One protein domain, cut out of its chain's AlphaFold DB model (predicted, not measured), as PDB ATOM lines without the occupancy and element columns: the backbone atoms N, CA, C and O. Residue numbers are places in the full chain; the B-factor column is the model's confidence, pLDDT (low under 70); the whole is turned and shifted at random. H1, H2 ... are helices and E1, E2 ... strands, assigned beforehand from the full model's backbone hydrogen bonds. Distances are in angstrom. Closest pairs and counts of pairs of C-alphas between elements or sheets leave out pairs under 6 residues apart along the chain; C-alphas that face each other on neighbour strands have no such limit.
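Overview. This is residues 61 to 105 of the 120 residues of an uncharacterized protein of Clostridiales bacterium 43-6 (UniProt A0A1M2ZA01). One helix, H1, makes a long side of this small domain, and an extended stretch holding the short strand E1 runs beside it the opposite way, joined to it by a tight turn at one end. At the other end of H1, residues 61 to 64 and the tail after the helix fold back toward each other, while residues 66 to 72 stick out as a free loop. The frame is loosely formed: E1 and H1 have 1 pair of C-alphas within 8 A. The printed part has 45 residues, with one named strand followed by one named helix; the class is mostly helix, though under half of the residues are in named elements. It is only just compact, close to loose, with a radius of gyration of the C-alphas of 11.0 A and spans of 30 by 22 by 15 A.

Arrangement. H1, residues 82 to 96, has every O i to N i+4 pair within hydrogen-bond range. The closest C-alphas of H1 and E1, residues 74 to 76, are those of Ile 89 and Leu 75, 7.9 A apart; their centres are 10.9 A apart. A tight link of 5 residues joins E1 to H1. E1 pairs with no named strand. Residues 66 to 72 stand free.

Along the chain. H1 measures 21.1 A from C-alpha 82 at (-122.462, 128.351, 47.120) to C-alpha 96 at (-117.303, 123.991, 27.095). E1 measures 6.1 A from first to last C-alpha and begins with C-alpha 74 at (-111.970, 132.580, 34.348).

Size, cuts and confidence. The two C-alphas farthest apart are those of Gly 69 and Ser 81, 31.2 A. The C-alphas of Leu 61 and Phe 105, the first and last printed, are 7.5 A apart. Residues 61 to 73 hold no named element. The printed part has no cut, its mean pLDDT is 93.4, and no printed residue is under 70.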
ATOM      1  N   LEU A  61    -121.081 132.504  28.821       95.62
ATOM      2  CA  LEU A  61    -121.052 131.037  28.813       95.62
ATOM      3  C   LEU A  61    -121.597 130.441  27.507       95.62
ATOM      4  O   LEU A  61    -121.107 129.412  27.053       95.62
ATOM      5  N   ASP A  62    -122.580 131.103  26.893       94.31
ATOM      6  CA  ASP A  62    -123.129 130.701  25.592       94.31
ATOM      7  C   ASP A  62    -122.147 130.956  24.430       94.31
ATOM      8  O   ASP A  62    -122.244 130.298  23.401       94.31
ATOM      9  N   GLU A  63    -121.170 131.850  24.611       92.38
ATOM     10  CA  GLU A  63    -120.174 132.211  23.594       92.38
ATOM     11  C   GLU A  63    -118.872 131.399  23.733       92.38
ATOM     12  O   GLU A  63    -117.988 131.492  22.889       92.38
ATOM     13  N   LEU A  64    -118.721 130.573  24.778       92.50
ATOM     14  CA  LEU A  64    -117.496 129.786  24.994       92.50
ATOM     15  C   LEU A  64    -117.053 128.969  23.772       92.50
ATOM     16  O   LEU A  64    -115.858 128.995  23.479       92.50
ATOM     17  N   PRO A  65    -117.951 128.287  23.030       89.00
ATOM     18  CA  PRO A  65    -117.541 127.493  21.871       89.00
ATOM     19  C   PRO A  65    -117.020 128.330  20.692       89.00
ATOM     20  O   PRO A  65    -116.283 127.809  19.854       89.00
ATOM     21  N   SER A  66    -117.409 129.608  20.593       89.25
ATOM     22  CA  SER A  66    -116.974 130.498  19.506       89.25
ATOM     23  C   SER A  66    -115.625 131.161  19.798       89.25
ATOM     24  O   SER A  66    -114.910 131.536  18.866       89.25
ATOM     25  N   ILE A  67    -115.235 131.255  21.073       90.62
ATOM     26  CA  ILE A  67    -113.971 131.858  21.499       90.62
ATOM     27  C   ILE A  67    -112.814 130.876  21.268       90.62
ATOM     28  O   ILE A  67    -112.675 129.870  21.962       90.62
ATOM     29  N   LYS A  68    -111.938 131.196  20.311       89.25
ATOM     30  CA  LYS A  68    -110.727 130.420  19.987       89.25
ATOM     31  C   LYS A  68    -109.460 131.148  20.443       89.25
ATOM     32  O   LYS A  68    -109.468 132.361  20.623       89.25
ATOM     33  N   GLY A  69    -108.361 130.407  20.608       90.25
ATOM     34  CA  GLY A  69    -107.044 130.980  20.932       90.25
ATOM     35  C   GLY A  69    -106.860 131.410  22.392       90.25
ATOM     36  O   GLY A  69    -105.904 132.112  22.704       90.25
ATOM     37  N   ILE A  70    -107.761 130.997  23.289       91.25
ATOM     38  CA  ILE A  70    -107.660 131.234  24.731       91.25
ATOM     39  C   ILE A  70    -107.301 129.923  25.427       91.25
ATOM     40  O   ILE A  70    -107.989 128.922  25.253       91.25
ATOM     41  N   GLU A  71    -106.253 129.948  26.244       92.44
ATOM     42  CA  GLU A  71    -105.816 128.786  27.029       92.44
ATOM     43  C   GLU A  71    -106.743 128.506  28.221       92.44
ATOM     44  O   GLU A  71    -107.031 127.357  28.543       92.44
ATOM     45  N   ALA A  72    -107.233 129.566  28.874       93.25
ATOM     46  CA  ALA A  72    -108.043 129.442  30.078       93.25
ATOM     47  C   ALA A  72    -109.155 130.497  30.182       93.25
ATOM     48  O   ALA A  72    -108.958 131.711  29.994       93.25
ATOM     49  N   PHE A  73    -110.330 130.021  30.588       95.50
ATOM     50  CA  PHE A  73    -111.474 130.842  30.959       95.50
ATOM     51  C   PHE A  73    -111.552 131.006  32.478       95.50
ATOM     52  O   PHE A  73    -111.381 130.053  33.233       95.50
ATOM     53  N   ARG A  74    -111.833 132.228  32.934       95.88
ATOM     54  CA  ARG A  74    -111.970 132.580  34.348       95.88
ATOM     55  C   ARG A  74    -113.426 132.902  34.667       95.88
ATOM     56  O   ARG A  74    -114.017 133.796  34.056       95.88
ATOM     57  N   LEU A  75    -113.963 132.209  35.665       97.56
ATOM     58  CA  LEU A  75    -115.220 132.545  36.330       97.56
ATOM     59  C   LEU A  75    -114.876 133.351  37.587       97.56
ATOM     60  O   LEU A  75    -114.124 132.874  38.435       97.56
ATOM     61  N   ASN A  76    -115.355 134.589  37.685       97.12
ATOM     62  CA  ASN A  76    -115.034 135.490  38.787       97.12
ATOM     63  C   ASN A  76    -116.246 135.675  39.706       97.12
ATOM     64  O   ASN A  76    -117.105 136.516  39.446       97.12
ATOM     65  N   PHE A  77    -116.298 134.880  40.771       97.25
ATOM     66  CA  PHE A  77    -117.363 134.922  41.772       97.25
ATOM     67  C   PHE A  77    -117.060 135.956  42.863       97.25
ATOM     68  O   PHE A  77    -115.904 136.181  43.216       97.25
ATOM     69  N   THR A  78    -118.106 136.592  43.381       95.31
ATOM     70  CA  THR A  78    -118.058 137.672  44.373       95.31
ATOM     71  C   THR A  78    -119.185 137.569  45.401       95.31
ATOM     72  O   THR A  78    -118.912 137.397  46.582       95.31
ATOM     73  N   VAL A  79    -120.441 137.674  44.964       95.00
ATOM     74  CA  VAL A  79    -121.640 137.756  45.826       95.00
ATOM     75  C   VAL A  79    -122.574 136.561  45.641       95.00
ATOM     76  O   VAL A  79    -123.634 136.486  46.255       95.00
ATOM     77  N   GLU A  80    -122.193 135.635  44.767       96.31
ATOM     78  CA  GLU A  80    -122.918 134.414  44.473       96.31
ATOM     79  C   GLU A  80    -122.938 133.470  45.686       96.31
ATOM     80  O   GLU A  80    -121.923 133.256  46.352       96.31
ATOM     81  N   SER A  81    -124.089 132.844  45.942       95.69
ATOM     82  CA  SER A  81    -124.207 131.766  46.927       95.69
ATOM     83  C   SER A  81    -123.432 130.526  46.479       95.69
ATOM     84  O   SER A  81    -123.170 130.323  45.290       95.69
ATOM     85  N   LYS A  82    -123.124 129.629  47.419       96.94
ATOM     86  CA  LYS A  82    -122.462 128.351  47.120       96.94
ATOM     87  C   LYS A  82    -123.199 127.564  46.030       96.94
ATOM     88  O   LYS A  82    -122.580 127.035  45.110       96.94
ATOM     89  N   GLU A  83    -124.523 127.521  46.103       97.69
ATOM     90  CA  GLU A  83    -125.387 126.827  45.146       97.69
ATOM     91  C   GLU A  83    -125.314 127.487  43.765       97.69
ATOM     92  O   GLU A  83    -125.249 126.794  42.747       97.69
ATOM     93  N   GLN A  84    -125.285 128.823  43.718       96.38
ATOM     94  CA  GLN A  84    -125.115 129.577  42.476       96.38
ATOM     95  C   GLN A  84    -123.745 129.307  41.847       96.38
ATOM     96  O   GLN A  84    -123.681 129.044  40.646       96.38
ATOM     97  N   VAL A  85    -122.672 129.291  42.644       98.00
ATOM     98  CA  VAL A  85    -121.309 128.977  42.185       98.00
ATOM     99  C   VAL A  85    -121.260 127.587  41.553       98.00
ATOM    100  O   VAL A  85    -120.871 127.459  40.392       98.00
ATOM    101  N   VAL A  86    -121.721 126.553  42.266       98.06
ATOM    102  CA  VAL A  86    -121.723 125.165  41.763       98.06
ATOM    103  C   VAL A  86    -122.533 125.053  40.472       98.06
ATOM    104  O   VAL A  86    -122.063 124.489  39.482       98.06
ATOM    105  N   LYS A  87    -123.729 125.651  40.440       96.81
ATOM    106  CA  LYS A  87    -124.589 125.652  39.253       96.81
ATOM    107  C   LYS A  87    -123.901 126.306  38.056       96.81
ATOM    108  O   LYS A  87    -123.982 125.780  36.948       96.81
ATOM    109  N   THR A  88    -123.242 127.444  38.258       96.75
ATOM    110  CA  THR A  88    -122.526 128.160  37.196       96.75
ATOM    111  C   THR A  88    -121.314 127.377  36.701       96.75
ATOM    112  O   THR A  88    -121.118 127.301  35.490       96.75
ATOM    113  N   ILE A  89    -120.551 126.731  37.587       97.25
ATOM    114  CA  ILE A  89    -119.432 125.862  37.193       97.25
ATOM    115  C   ILE A  89    -119.931 124.712  36.316       97.25
ATOM    116  O   ILE A  89    -119.387 124.491  35.237       97.25
ATOM    117  N   HIS A  90    -121.002 124.022  36.721       96.38
ATOM    118  CA  HIS A  90    -121.569 122.926  35.929       96.38
ATOM    119  C   HIS A  90    -122.022 123.407  34.546       96.38
ATOM    120  O   HIS A  90    -121.691 122.788  33.540       96.38
ATOM    121  N   LYS A  91    -122.715 124.550  34.478       95.75
ATOM    122  CA  LYS A  91    -123.118 125.176  33.208       95.75
ATOM    123  C   LYS A  91    -121.918 125.492  32.315       95.75
ATOM    124  O   LYS A  91    -121.967 125.203  31.124       95.75
ATOM    125  N   ALA A  92    -120.856 126.067  32.879       95.38
ATOM    126  CA  ALA A  92    -119.646 126.408  32.141       95.38
ATOM    127  C   ALA A  92    -118.957 125.157  31.576       95.38
ATOM    128  O   ALA A  92    -118.619 125.134  30.395       95.38
ATOM    129  N   LEU A  93    -118.819 124.100  32.383       94.50
ATOM    130  CA  LEU A  93    -118.249 122.822  31.945       94.50
ATOM    131  C   LEU A  93    -119.092 122.171  30.845       94.50
ATOM    132  O   LEU A  93    -118.542 121.753  29.830       94.50
ATOM    133  N   SER A  94    -120.418 122.131  31.001       94.88
ATOM    134  CA  SER A  94    -121.306 121.549  29.989       94.88
ATOM    135  C   SER A  94    -121.296 122.321  28.668       94.88
ATOM    136  O   SER A  94    -121.348 121.711  27.601       94.88
ATOM    137  N   LYS A  95    -121.211 123.658  28.720       93.69
ATOM    138  CA  LYS A  95    -121.075 124.501  27.523       93.69
ATOM    139  C   LYS A  95    -119.728 124.304  26.840       93.69
ATOM    140  O   LYS A  95    -119.689 124.152  25.624       93.69
ATOM    141  N   LEU A  96    -118.647 124.235  27.617       90.94
ATOM    142  CA  LEU A  96    -117.303 123.991  27.095       90.94
ATOM    143  C   LEU A  96    -117.176 122.604  26.448       90.94
ATOM    144  O   LEU A  96    -116.535 122.467  25.414       90.94
ATOM    145  N   SER A  97    -117.815 121.582  27.025       90.81
ATOM    146  CA  SER A  97    -117.795 120.216  26.492       90.81
ATOM    147  C   SER A  97    -118.766 119.988  25.325       90.81
ATOM    148  O   SER A  97    -118.853 118.867  24.832       90.81
ATOM    149  N   GLY A  98    -119.577 120.985  24.951       87.69
ATOM    150  CA  GLY A  98    -120.628 120.847  23.938       87.69
ATOM    151  C   GLY A  98    -121.815 119.960  24.344       87.69
ATOM    152  O   GLY A  98    -122.630 119.614  23.496       87.69
ATOM    153  N   SER A  99    -121.947 119.586  25.622       83.62
ATOM    154  CA  SER A  99    -123.023 118.698  26.106       83.62
ATOM    155  C   SER A  99    -124.346 119.420  26.395       83.62
ATOM    156  O   SER A  99    -125.353 118.777  26.687       83.62
ATOM    157  N   MET A 100    -124.363 120.756  26.328       84.75
ATOM    158  CA  MET A 100    -125.535 121.579  26.625       84.75
ATOM    159  C   MET A 100    -125.791 122.621  25.537       84.75
ATOM    160  O   MET A 100    -125.108 123.642  25.457       84.75
ATOM    161  N   ASP A 101    -126.860 122.410  24.772       79.69
ATOM    162  CA  ASP A 101    -127.285 123.348  23.727       79.69
ATOM    163  C   ASP A 101    -128.142 124.503  24.286       79.69
ATOM    164  O   ASP A 101    -128.064 125.649  23.851       79.69
ATOM    165  N   LYS A 102    -128.879 124.258  25.378       89.88
ATOM    166  CA  LYS A 102    -129.772 125.257  25.986       89.88
ATOM    167  C   LYS A 102    -129.040 126.554  26.360       89.88
ATOM    168  O   LYS A 102    -127.990 126.504  27.000       89.88
ATOM    169  N   THR A 103    -129.623 127.705  26.017       92.12
ATOM    170  CA  THR A 103    -129.101 129.022  26.419       92.12
ATOM    171  C   THR A 103    -129.082 129.177  27.940       92.12
ATOM    172  O   THR A 103    -130.028 128.794  28.642       92.12
ATOM    173  N   VAL A 104    -127.982 129.722  28.452       93.94
ATOM    174  CA  VAL A 104    -127.801 130.021  29.879       93.94
ATOM    175  C   VAL A 104    -127.917 131.515  30.178       93.94
ATOM    176  O   VAL A 104    -127.991 131.883  31.352       93.94
ATOM    177  N   PHE A 105    -127.917 132.355  29.144       95.12
ATOM    178  CA  PHE A 105    -127.993 133.805  29.243       95.12
ATOM    179  C   PHE A 105    -129.404 134.293  29.594       95.12
ATOM    180  O   PHE A 105    -130.384 133.946  28.932       95.12
TER     181      PHE A 105